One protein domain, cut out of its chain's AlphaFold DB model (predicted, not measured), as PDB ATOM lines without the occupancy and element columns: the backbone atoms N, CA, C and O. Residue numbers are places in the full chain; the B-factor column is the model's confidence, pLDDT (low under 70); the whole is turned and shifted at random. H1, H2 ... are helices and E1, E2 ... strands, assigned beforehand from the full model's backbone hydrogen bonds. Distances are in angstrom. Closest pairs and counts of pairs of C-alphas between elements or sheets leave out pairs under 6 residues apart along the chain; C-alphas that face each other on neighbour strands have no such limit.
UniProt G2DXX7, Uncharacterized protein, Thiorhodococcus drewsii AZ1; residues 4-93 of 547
ATOM      1  N   ALA A   4     201.756 202.214 201.980       82.38
ATOM      2  CA  ALA A   4     200.428 202.671 201.579       82.38
ATOM      3  C   ALA A   4     200.450 203.637 200.375       82.38
ATOM      4  O   ALA A   4     199.549 203.602 199.546       82.38
ATOM      5  N   ALA A   5     201.493 204.467 200.239       81.69
ATOM      6  CA  ALA A   5     201.639 205.380 199.104       81.69
ATOM      7  C   ALA A   5     202.040 204.632 197.822       81.69
ATOM      8  O   ALA A   5     201.612 205.000 196.732       81.69
ATOM      9  N   ILE A   6     202.832 203.560 197.955       87.00
ATOM     10  CA  ILE A   6     203.143 202.654 196.842       87.00
ATOM     11  C   ILE A   6     201.866 201.945 196.381       87.00
ATOM     12  O   ILE A   6     201.602 201.902 195.185       87.00
ATOM     13  N   ASP A   7     201.058 201.436 197.312       87.19
ATOM     14  CA  ASP A   7     199.813 200.728 196.989       87.19
ATOM     15  C   ASP A   7     198.803 201.622 196.275       87.19
ATOM     16  O   ASP A   7     198.247 201.218 195.253       87.19
ATOM     17  N   ALA A   8     198.610 202.844 196.778       85.25
ATOM     18  CA  ALA A   8     197.737 203.828 196.149       85.25
ATOM     19  C   ALA A   8     198.196 204.131 194.714       85.25
ATOM     20  O   ALA A   8     197.409 204.028 193.776       85.25
ATOM     21  N   TRP A   9     199.492 204.379 194.514       88.81
ATOM     22  CA  TRP A   9     200.034 204.651 193.182       88.81
ATOM     23  C   TRP A   9     199.901 203.460 192.228       88.81
ATOM     24  O   TRP A   9     199.503 203.629 191.076       88.81
ATOM     25  N   LEU A  10     200.180 202.240 192.698       89.12
ATOM     26  CA  LEU A  10     200.027 201.017 191.903       89.12
ATOM     27  C   LEU A  10     198.567 200.776 191.484       89.12
ATOM     28  O   LEU A  10     198.330 200.248 190.393       89.12
ATOM     29  N   ALA A  11     197.605 201.157 192.327       86.25
ATOM     30  CA  ALA A  11     196.181 201.088 192.010       86.25
ATOM     31  C   ALA A  11     195.756 202.136 190.964       86.25
ATOM     32  O   ALA A  11     194.861 201.862 190.165       86.25
ATOM     33  N   GLU A  12     196.408 203.299 190.948       86.81
ATOM     34  CA  GLU A  12     196.073 204.429 190.075       86.81
ATOM     35  C   GLU A  12     196.663 204.324 188.662       86.81
ATOM     36  O   GLU A  12     196.005 204.695 187.689       86.81
ATOM     37  N   ILE A  13     197.889 203.812 188.516       88.31
ATOM     38  CA  ILE A  13     198.519 203.683 187.193       88.31
ATOM     39  C   ILE A  13     197.826 202.605 186.356       88.31
ATOM     40  O   ILE A  13     197.416 201.577 186.882       88.31
ATOM     41  N   GLY A  14     197.740 202.771 185.041       87.94
ATOM     42  CA  GLY A  14     197.227 201.792 184.081       87.94
ATOM     43  C   GLY A  14     198.300 201.256 183.130       87.94
ATOM     44  O   GLY A  14     199.476 201.606 183.204       87.94
ATOM     45  N   ASP A  15     197.891 200.398 182.193       88.00
ATOM     46  CA  ASP A  15     198.785 199.899 181.136       88.00
ATOM     47  C   ASP A  15     199.290 201.031 180.224       88.00
ATOM     48  O   ASP A  15     200.423 200.975 179.754       88.00
ATOM     49  N   GLY A  16     198.477 202.075 180.018       86.12
ATOM     50  CA  GLY A  16     198.859 203.253 179.238       86.12
ATOM     51  C   GLY A  16     200.001 204.054 179.869       86.12
ATOM     52  O   GLY A  16     200.891 204.495 179.152       86.12
ATOM     53  N   ASP A  17     200.026 204.193 181.197       87.88
ATOM     54  CA  ASP A  17     201.123 204.849 181.924       87.88
ATOM     55  C   ASP A  17     202.433 204.069 181.773       87.88
ATOM     56  O   ASP A  17     203.494 204.638 181.512       87.88
ATOM     57  N   ILE A  18     202.352 202.738 181.877       90.44
ATOM     58  CA  ILE A  18     203.510 201.857 181.701       90.44
ATOM     59  C   ILE A  18     203.985 201.882 180.241       90.44
ATOM     60  O   ILE A  18     205.190 201.848 179.996       90.44
ATOM     61  N   GLU A  19     203.073 201.958 179.265       89.75
ATOM     62  CA  GLU A  19     203.428 202.082 177.846       89.75
ATOM     63  C   GLU A  19     204.133 203.409 177.540       89.75
ATOM     64  O   GLU A  19     205.165 203.380 176.872       89.75
ATOM     65  N   ASP A  20     203.647 204.542 178.058       84.50
ATOM     66  CA  ASP A  20     204.319 205.839 177.892       84.50
ATOM     67  C   ASP A  20     205.739 205.825 178.474       84.50
ATOM     68  O   ASP A  20     206.662 206.403 177.902       84.50
ATOM     69  N   TRP A  21     205.918 205.176 179.629       89.12
ATOM     70  CA  TRP A  21     207.200 205.120 180.326       89.12
ATOM     71  C   TRP A  21     208.190 204.123 179.702       89.12
ATOM     72  O   TRP A  21     209.381 204.420 179.579       89.12
ATOM     73  N   ALA A  22     207.727 202.930 179.319       88.06
ATOM     74  CA  ALA A  22     208.587 201.828 178.893       88.06
ATOM     75  C   ALA A  22     208.539 201.518 177.398       88.06
ATOM     76  O   ALA A  22     209.391 200.774 176.943       88.06
ATOM     77  N   ASN A  23     207.601 202.057 176.621       87.44
ATOM     78  CA  ASN A  23     207.221 201.627 175.269       87.44
ATOM     79  C   ASN A  23     206.497 200.268 175.185       87.44
ATOM     80  O   ASN A  23     206.682 199.341 175.981       87.44
ATOM     81  N   LYS A  24     205.706 200.123 174.114       89.38
ATOM     82  CA  LYS A  24     204.883 198.940 173.813       89.38
ATOM     83  C   LYS A  24     205.671 197.625 173.762       89.38
ATOM     84  O   LYS A  24     205.169 196.563 174.132       89.38
ATOM     85  N   GLY A  25     206.915 197.681 173.284       92.06
ATOM     86  CA  GLY A  25     207.786 196.517 173.147       92.06
ATOM     87  C   GLY A  25     208.248 195.966 174.495       92.06
ATOM     88  O   GLY A  25     208.226 194.747 174.686       92.06
ATOM     89  N   LEU A  26     208.644 196.843 175.426       93.25
ATOM     90  CA  LEU A  26     208.999 196.446 176.789       93.25
ATOM     91  C   LEU A  26     207.768 196.015 177.581       93.25
ATOM     92  O   LEU A  26     207.860 195.000 178.265       93.25
ATOM     93  N   LEU A  27     206.623 196.686 177.414       94.81
ATOM     94  CA  LEU A  27     205.375 196.282 178.064       94.81
ATOM     95  C   LEU A  27     204.985 194.844 177.716       94.81
ATOM     96  O   LEU A  27     204.750 194.026 178.604       94.81
ATOM     97  N   ARG A  28     205.014 194.490 176.427       94.31
ATOM     98  CA  ARG A  28     204.720 193.122 175.976       94.31
ATOM     99  C   ARG A  28     205.692 192.089 176.556       94.31
ATOM    100  O   ARG A  28     205.269 190.997 176.927       94.31
ATOM    101  N   ARG A  29     206.992 192.404 176.615       93.38
ATOM    102  CA  ARG A  29     208.004 191.490 177.179       93.38
ATOM    103  C   ARG A  29     207.869 191.348 178.695       93.38
ATOM    104  O   ARG A  29     207.952 190.233 179.194       93.38
ATOM    105  N   GLY A  30     207.625 192.451 179.400       95.06
ATOM    106  CA  GLY A  30     207.417 192.462 180.846       95.06
ATOM    107  C   GLY A  30     206.156 191.705 181.248       95.06
ATOM    108  O   GLY A  30     206.205 190.930 182.192       95.06
ATOM    109  N   ARG A  31     205.064 191.831 180.478       94.69
ATOM    110  CA  ARG A  31     203.839 191.035 180.664       94.69
ATOM    111  C   ARG A  31     204.125 189.539 180.603       94.69
ATOM    112  O   ARG A  31     203.840 188.829 181.551       94.69
ATOM    113  N   LYS A  32     204.787 189.092 179.530       94.25
ATOM    114  CA  LYS A  32     205.153 187.680 179.349       94.25
ATOM    115  C   LYS A  32     205.985 187.144 180.520       94.25
ATOM    116  O   LYS A  32     205.806 186.002 180.924       94.25
ATOM    117  N   LEU A  33     206.904 187.957 181.038       93.06
ATOM    118  CA  LEU A  33     207.739 187.592 182.178       93.06
ATOM    119  C   LEU A  33     206.946 187.559 183.495       93.06
ATOM    120  O   LEU A  33     207.114 186.625 184.275       93.06
ATOM    121  N   ALA A  34     206.065 188.534 183.729       91.94
ATOM    122  CA  ALA A  34     205.174 188.561 184.888       91.94
ATOM    123  C   ALA A  34     204.230 187.346 184.900       91.94
ATOM    124  O   ALA A  34     204.135 186.659 185.913       91.94
ATOM    125  N   ASP A  35     203.622 187.024 183.755       91.50
ATOM    126  CA  ASP A  35     202.732 185.867 183.596       91.50
ATOM    127  C   ASP A  35     203.462 184.542 183.884       91.50
ATOM    128  O   ASP A  35     202.879 183.621 184.449       91.50
ATOM    129  N   ALA A  36     204.748 184.450 183.524       90.12
ATOM    130  CA  ALA A  36     205.574 183.274 183.794       90.12
ATOM    131  C   ALA A  36     206.033 183.164 185.259       90.12
ATOM    132  O   ALA A  36     206.299 182.058 185.723       90.12
ATOM    133  N   SER A  37     206.159 184.290 185.969       87.75
ATOM    134  CA  SER A  37     206.757 184.341 187.313       87.75
ATOM    135  C   SER A  37     205.728 184.265 188.444       87.75
ATOM    136  O   SER A  37     206.040 183.740 189.508       87.75
ATOM    137  N   GLY A  38     204.502 184.756 188.222       80.50
ATOM    138  CA  GLY A  38     203.442 184.785 189.237       80.50
ATOM    139  C   GLY A  38     203.626 185.875 190.307       80.50
ATOM    140  O   GLY A  38     204.732 186.340 190.578       80.50
ATOM    141  N   ALA A  39     202.516 186.322 190.909       76.81
ATOM    142  CA  ALA A  39     202.488 187.454 191.849       76.81
ATOM    143  C   ALA A  39     203.101 187.147 193.230       76.81
ATOM    144  O   ALA A  39     203.502 188.073 193.932       76.81
ATOM    145  N   ASP A  40     203.227 185.867 193.588       75.56
ATOM    146  CA  ASP A  40     203.710 185.411 194.901       75.56
ATOM    147  C   ASP A  40     205.203 185.712 195.143       75.56
ATOM    148  O   ASP A  40     205.683 185.625 196.270       75.56
ATOM    149  N   GLY A  41     205.946 186.093 194.097       77.19
ATOM    150  CA  GLY A  41     207.370 186.434 194.165       77.19
ATOM    151  C   GLY A  41     207.683 187.897 194.512       77.19
ATOM    152  O   GLY A  41     208.839 188.307 194.377       77.19
ATOM    153  N   VAL A  42     206.687 188.713 194.879       88.19
ATOM    154  CA  VAL A  42     206.897 190.109 195.311       88.19
ATOM    155  C   VAL A  42     206.955 190.170 196.833       88.19
ATOM    156  O   VAL A  42     205.940 190.079 197.518       88.19
ATOM    157  N   GLU A  43     208.157 190.368 197.360       89.50
ATOM    158  CA  GLU A  43     208.414 190.477 198.792       89.50
ATOM    159  C   GLU A  43     208.373 191.941 199.241       89.50
ATOM    160  O   GLU A  43     208.721 192.863 198.495       89.50
ATOM    161  N   THR A  44     207.975 192.162 200.492       88.06
ATOM    162  CA  THR A  44     208.055 193.477 201.138       88.06
ATOM    163  C   THR A  44     209.302 193.524 202.018       88.06
ATOM    164  O   THR A  44     209.417 192.739 202.956       88.06
ATOM    165  N   ASP A  45     210.220 194.444 201.726       84.62
ATOM    166  CA  ASP A  45     211.442 194.694 202.500       84.62
ATOM    167  C   ASP A  45     211.390 196.114 203.081       84.62
ATOM    168  O   ASP A  45     211.608 197.111 202.383       84.62
ATOM    169  N   GLY A  46     211.012 196.219 204.357       83.75
ATOM    170  CA  GLY A  46     210.756 197.505 205.007       83.75
ATOM    171  C   GLY A  46     209.644 198.286 204.299       83.75
ATOM    172  O   GLY A  46     208.531 197.792 204.169       83.75
ATOM    173  N   GLU A  47     209.944 199.502 203.827       85.06
ATOM    174  CA  GLU A  47     209.012 200.337 203.046       85.06
ATOM    175  C   GLU A  47     209.121 200.126 201.517       85.06
ATOM    176  O   GLU A  47     208.691 200.980 200.742       85.06
ATOM    177  N   ARG A  48     209.737 199.030 201.054       90.44
ATOM    178  CA  ARG A  48     210.031 198.786 199.630       90.44
ATOM    179  C   ARG A  48     209.455 197.458 199.157       90.44
ATOM    180  O   ARG A  48     209.339 196.511 199.931       90.44
ATOM    181  N   LEU A  49     209.148 197.368 197.865       92.12
ATOM    182  CA  LEU A  49     208.827 196.097 197.215       92.12
ATOM    183  C   LEU A  49     210.058 195.573 196.489       92.12
ATOM    184  O   LEU A  49     210.755 196.338 195.818       92.12
ATOM    185  N   THR A  50     210.327 194.277 196.608       92.38
ATOM    186  CA  THR A  50     211.459 193.638 195.936       92.38
ATOM    187  C   THR A  50     211.040 192.333 195.276       92.38
ATOM    188  O   THR A  50     210.141 191.638 195.739       92.38
ATOM    189  N   THR A  51     211.676 192.004 194.156       93.94
ATOM    190  CA  THR A  51     211.505 190.710 193.490       93.94
ATOM    191  C   THR A  51     212.808 190.297 192.808       93.94
ATOM    192  O   THR A  51     213.762 191.084 192.713       93.94
ATOM    193  N   ARG A  52     212.870 189.044 192.358       92.94
ATOM    194  CA  ARG A  52     213.974 188.510 191.561       92.94
ATOM    195  C   ARG A  52     213.443 187.902 190.275       92.94
ATOM    196  O   ARG A  52     212.853 186.828 190.297       92.94
ATOM    197  N   LEU A  53     213.719 188.567 189.162       92.06
ATOM    198  CA  LEU A  53     213.348 188.125 187.822       92.06
ATOM    199  C   LEU A  53     214.604 187.929 186.974       92.06
ATOM    200  O   LEU A  53     215.502 188.775 186.988       92.06
ATOM    201  N   ASP A  54     214.670 186.804 186.259       90.25
ATOM    202  CA  ASP A  54     215.811 186.391 185.424       90.25
ATOM    203  C   ASP A  54     217.179 186.505 186.129       90.25
ATOM    204  O   ASP A  54     218.179 186.898 185.534       90.25
ATOM    205  N   GLY A  55     217.236 186.205 187.431       88.69
ATOM    206  CA  GLY A  55     218.471 186.274 188.222       88.69
ATOM    207  C   GLY A  55     218.909 187.686 188.641       88.69
ATOM    208  O   GLY A  55     219.891 187.823 189.371       88.69
ATOM    209  N   HIS A  56     218.170 188.731 188.264       92.69
ATOM    210  CA  HIS A  56     218.412 190.112 188.682       92.69
ATOM    211  C   HIS A  56     217.449 190.520 189.804       92.69
ATOM    212  O   HIS A  56     216.311 190.065 189.840       92.69
ATOM    213  N   ARG A  57     217.890 191.389 190.726       93.38
ATOM    214  CA  ARG A  57     217.021 191.975 191.763       93.38
ATOM    215  C   ARG A  57     216.355 193.236 191.214       93.38
ATOM    216  O   ARG A  57     217.058 194.098 190.690       93.38
ATOM    217  N   GLN A  58     215.039 193.352 191.371       95.44
ATOM    218  CA  GLN A  58     214.286 194.575 191.094       95.44
ATOM    219  C   GLN A  58     213.713 195.135 192.392       95.44
ATOM    220  O   GLN A  58     213.294 194.369 193.265       95.44
ATOM    221  N   THR A  59     213.690 196.459 192.520       94.19
ATOM    222  CA  THR A  59     213.147 197.141 193.697       94.19
ATOM    223  C   THR A  59     212.250 198.312 193.303       94.19
ATOM    224  O   THR A  59     212.509 198.992 192.313       94.19
ATOM    225  N   LEU A  60     211.197 198.540 194.087       93.31
ATOM    226  CA  LEU A  60     210.357 199.734 194.051       93.31
ATOM    227  C   LEU A  60     210.406 200.382 195.432       93.31
ATOM    228  O   LEU A  60     209.946 199.805 196.418       93.31
ATOM    229  N   SER A  61     211.007 201.566 195.500       90.88
ATOM    230  CA  SER A  61     211.347 202.237 196.762       90.88
ATOM    231  C   SER A  61     210.393 203.368 197.168       90.88
ATOM    232  O   SER A  61     210.586 203.983 198.215       90.88
ATOM    233  N   GLY A  62     209.376 203.641 196.351       88.88
ATOM    234  CA  GLY A  62     208.376 204.690 196.546       88.88
ATOM    235  C   GLY A  62     207.414 204.765 195.352       88.88
ATOM    236  O   GLY A  62     207.618 204.039 194.381       88.88
ATOM    237  N   PRO A  63     206.369 205.608 195.402       86.75
ATOM    238  CA  PRO A  63     205.501 205.857 194.256       86.75
ATOM    239  C   PRO A  63     206.278 206.576 193.144       86.75
ATOM    240  O   PRO A  63     206.987 207.545 193.411       86.75
ATOM    241  N   GLY A  64     206.117 206.117 191.903       88.44
ATOM    242  CA  GLY A  64     206.725 206.732 190.724       88.44
ATOM    243  C   GLY A  64     207.735 205.849 189.999       88.44
ATOM    244  O   GLY A  64     208.387 204.973 190.570       88.44
ATOM    245  N   PHE A  65     207.865 206.091 188.694       88.75
ATOM    246  CA  PHE A  65     208.742 205.316 187.816       88.75
ATOM    247  C   PHE A  65     210.239 205.555 188.071       88.75
ATOM    248  O   PHE A  65     211.057 204.697 187.762       88.75
ATOM    249  N   ASP A  66     210.603 206.700 188.649       86.12
ATOM    250  CA  ASP A  66     211.966 207.064 189.056       86.12
ATOM    251  C   ASP A  66     212.440 206.320 190.318       86.12
ATOM    252  O   ASP A  66     213.624 206.344 190.648       86.12
ATOM    253  N   ARG A  67     211.523 205.646 191.026       90.75
ATOM    254  CA  ARG A  67     211.794 204.865 192.247       90.75
ATOM    255  C   ARG A  67     211.997 203.375 191.989       90.75
ATOM    256  O   ARG A  67     212.146 202.612 192.951       90.75
ATOM    257  N   LEU A  68     211.992 202.987 190.716       91.81
ATOM    258  CA  LEU A  68     212.275 201.646 190.226       91.81
ATOM    259  C   LEU A  68     213.772 201.476 189.979       91.81
ATOM    260  O   LEU A  68     214.393 202.296 189.309       91.81
ATOM    261  N   ASP A  69     214.325 200.367 190.456       92.81
ATOM    262  CA  ASP A  69     215.719 200.003 190.221       92.81
ATOM    263  C   ASP A  69     215.849 198.519 189.860       92.81
ATOM    264  O   ASP A  69     215.103 197.675 190.367       92.81
ATOM    265  N   CYS A  70     216.770 198.199 188.949       94.50
ATOM    266  CA  CYS A  70     217.011 196.838 188.478       94.50
ATOM    267  C   CYS A  70     218.505 196.563 188.352       94.50
ATOM    268  O   CYS A  70     219.208 197.258 187.626       94.50
ATOM    269  N   GLY A  71     218.968 195.455 188.932       92.38
ATOM    270  CA  GLY A  71     220.353 194.989 188.810       92.38
ATOM    271  C   GLY A  71     220.723 194.372 187.451       92.38
ATOM    272  O   GLY A  71     221.614 193.523 187.406       92.38
ATOM    273  N   CYS A  72     220.017 194.705 186.366       92.50
ATOM    274  CA  CYS A  72     220.321 194.227 185.011       92.50
ATOM    275  C   CYS A  72     221.243 195.210 184.258       92.50
ATOM    276  O   CYS A  72     221.351 196.364 184.659       92.50
ATOM    277  N   PRO A  73     221.868 194.814 183.130       89.06
ATOM    278  CA  PRO A  73     222.777 195.689 182.378       89.06
ATOM    279  C   PRO A  73     222.116 196.882 181.661       89.06
ATOM    280  O   PRO A  73     222.810 197.660 181.008       89.06
ATOM    281  N   ALA A  74     220.785 197.004 181.694       86.75
ATOM    282  CA  ALA A  74     220.085 198.100 181.029       86.75
ATOM    283  C   ALA A  74     220.341 199.431 181.753       86.75
ATOM    284  O   ALA A  74     220.273 199.506 182.973       86.75
ATOM    285  N   THR A  75     220.591 200.496 180.993       78.38
ATOM    286  CA  THR A  75     220.966 201.820 181.523       78.38
ATOM    287  C   THR A  75     219.782 202.700 181.936       78.38
ATOM    288  O   THR A  75     219.986 203.788 182.466       78.38
ATOM    289  N   ALA A  76     218.553 202.261 181.660       80.19
ATOM    290  CA  ALA A  76     217.318 202.975 181.968       80.19
ATOM    291  C   ALA A  76     216.175 201.956 182.150       80.19
ATOM    292  O   ALA A  76     216.283 201.021 182.940       80.19
ATOM    293  N   THR A  77     215.085 202.087 181.394       89.00
ATOM    294  CA  THR A  77     213.918 201.208 181.488       89.00
ATOM    295  C   THR A  77     214.180 199.821 180.890       89.00
ATOM    296  O   THR A  77     214.709 199.687 179.785       89.00
ATOM    297  N   CYS A  78     213.752 198.765 181.587       94.00
ATOM    298  CA  CYS A  78     213.851 197.385 181.114       94.00
ATOM    299  C   CYS A  78     212.555 196.598 181.357       94.00
ATOM    300  O   CYS A  78     211.669 197.014 182.102       94.00
ATOM    301  N   HIS A  79     212.437 195.432 180.721       94.94
ATOM    302  CA  HIS A  79     211.236 194.603 180.823       94.94
ATOM    303  C   HIS A  79     211.089 193.946 182.205       94.94
ATOM    304  O   HIS A  79     209.966 193.644 182.595       94.94
ATOM    305  N   HIS A  80     212.182 193.787 182.965       95.25
ATOM    306  CA  HIS A  80     212.143 193.318 184.357       95.25
ATOM    307  C   HIS A  80     211.456 194.317 185.281       95.25
ATOM    308  O   HIS A  80     210.669 193.916 186.129       95.25
ATOM    309  N   LEU A  81     211.708 195.616 185.101       95.12
ATOM    310  CA  LEU A  81     211.031 196.651 185.883       95.12
ATOM    311  C   LEU A  81     209.540 196.720 185.553       95.12
ATOM    312  O   LEU A  81     208.715 196.847 186.453       95.12
ATOM    313  N   VAL A  82     209.188 196.574 184.271       95.00
ATOM    314  CA  VAL A  82     207.782 196.451 183.874       95.00
ATOM    315  C   VAL A  82     207.149 195.220 184.523       95.00
ATOM    316  O   VAL A  82     206.066 195.322 185.086       95.00
ATOM    317  N   ALA A  83     207.825 194.070 184.497       94.62
ATOM    318  CA  ALA A  83     207.329 192.861 185.140       94.62
ATOM    319  C   ALA A  83     207.139 193.047 186.656       94.62
ATOM    320  O   ALA A  83     206.067 192.716 187.152       94.62
ATOM    321  N   LEU A  84     208.094 193.661 187.372       94.88
ATOM    322  CA  LEU A  84     207.931 194.021 188.789       94.88
ATOM    323  C   LEU A  84     206.662 194.857 189.013       94.88
ATOM    324  O   LEU A  84     205.886 194.524 189.901       94.88
ATOM    325  N   LEU A  85     206.417 195.903 188.214       93.88
ATOM    326  CA  LEU A  85     205.208 196.725 188.356       93.88
ATOM    327  C   LEU A  85     203.930 195.896 188.196       93.88
ATOM    328  O   LEU A  85     203.010 196.015 189.000       93.88
ATOM    329  N   LEU A  86     203.866 195.038 187.178       93.38
ATOM    330  CA  LEU A  86     202.688 194.211 186.908       93.38
ATOM    331  C   LEU A  86     202.436 193.171 188.004       93.38
ATOM    332  O   LEU A  86     201.290 192.958 188.409       93.38
ATOM    333  N   LEU A  87     203.507 192.557 188.509       93.19
ATOM    334  CA  LEU A  87     203.447 191.626 189.629       93.19
ATOM    335  C   LEU A  87     203.020 192.339 190.913       93.19
ATOM    336  O   LEU A  87     202.087 191.885 191.569       93.19
ATOM    337  N   ALA A  88     203.620 193.490 191.226       91.25
ATOM    338  CA  ALA A  88     203.279 194.292 192.397       91.25
ATOM    339  C   ALA A  88     201.811 194.735 192.365       91.25
ATOM    340  O   ALA A  88     201.102 194.583 193.355       91.25
ATOM    341  N   LYS A  89     201.307 195.186 191.209       90.25
ATOM    342  CA  LYS A  89     199.883 195.508 191.025       90.25
ATOM    343  C   LYS A  89     198.958 194.321 191.282       90.25
ATOM    344  O   LYS A  89     197.866 194.498 191.815       90.25
ATOM    345  N   THR A  90     199.375 193.123 190.885       88.25
ATOM    346  CA  THR A  90     198.582 191.903 191.070       88.25
ATOM    347  C   THR A  90     198.608 191.443 192.527       88.25
ATOM    348  O   THR A  90     197.559 191.140 193.086       88.25
ATOM    349  N   ALA A  91     199.785 191.459 193.158       86.00
ATOM    350  CA  ALA A  91     199.989 191.061 194.549       86.00
ATOM    351  C   ALA A  91     199.306 192.010 195.549       86.00
ATOM    352  O   ALA A  91     198.871 191.589 196.616       86.00
ATOM    353  N   ARG A  92     199.206 193.300 195.209       83.50
ATOM    354  CA  ARG A  92     198.719 194.364 196.103       83.50
ATOM    355  C   ARG A  92     197.283 194.795 195.812       83.50
ATOM    356  O   ARG A  92     196.884 195.885 196.210       83.50
ATOM    357  N   LYS A  93     196.499 193.969 195.112       69.81
ATOM    358  CA  LYS A  93     195.130 194.285 194.680       69.81
ATOM    359  C   LYS A  93     194.170 194.423 195.880       69.81
ATOM    360  O   LYS A  93     193.436 193.496 196.209       69.81
TER     361      LYS A  93
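This is residues 4 to 93 of the 547 residues of an uncharacterized protein of Thiorhodococcus drewsii AZ1 (UniProt G2DXX7). One helix, H4, runs through the middle of a rounded body, with a twisted four-stranded antiparallel sheet covering one side of it and H3 packed on another side, crossing it at a steep tilt, with its last residue, Ser 37, coming near the end of E2. H1 and H2 are placed round the rest of H4, H1 near its residues 85 to 89 and H2 near its residues 79 to 82. The printed part has 90 residues, with four named helices and four named strands in the order H1 H2 H3 E1 E2 E3 E4 H4; the sheet's order is E1 E2 E3 E4, and the class is mixed, helices and strands. The whole is compact, with a radius of gyration of the C-alphas of 11.5 A and spans of 30 by 27 by 24 A.

Find C-alpha 4 at (200.428, 202.671, 201.579); from there H1, residues 4 to 12, runs 12.4 A. Next come H2, residues 15 to 22, over 10.2 A, and H3, residues 24 to 37, over 20.0 A. Look for E1 at residues 43 to 45, 6.4 A long, then E2 at 48 to 53, 16.3 A, E3 at 56 to 60, 13.6 A, and E4 at 68 to 70, 7.0 A. H4 starts at C-alpha 79, (211.236, 194.603, 180.823), and runs 18.1 A to C-alpha 91 at (199.989, 191.061, 194.549).

Start at H4, the hub, which touches three helices. It touches H3 at Gly 30 and Ala 83, their closest C-alphas, 4.3 A apart, at a steep tilt of 55 degrees, the same way. H1 touches residues 85 to 89 of H4 alone, about perpendicular at 77 degrees, with the C-alphas of Leu 10 and Lys 89 closest at 5.6 A. H2 and H4 only just touch, with 3 pairs of C-alphas within 8 A, the closest being Ile 18 and Val 82 at 7.2 A. H2 and H3 touch only at the corner, and only just, with 3 pairs; Glu 19 and Leu 27 have the closest C-alphas, 6.1 A apart. H4 is on the sheet, making two layers, a helix on one face of a sheet, at a height over the sheet of 9.0 A; it runs slantwise to the strands, at 52 degrees to E2 on the local plane. The strands form a meander, each the antiparallel neighbour of the one before, in three hairpins: look at N 43 and O 50, 2.9 A, for E1 and E2; N 51 and O 58, 3.0 A, for E2 and E3; and N 59 and O 69, 2.8 A, for E3 and E4, each within hydrogen-bond range. In H1, H2, H3 and H4 every O i to N i+4 pair is within that range.

The C-alphas farthest apart are those of Gly 25 and Gly 46, 32.0 A. The printed part has no cut and no long link. The mean pLDDT of the printed part is 89.2, and residue 93 alone is under 70.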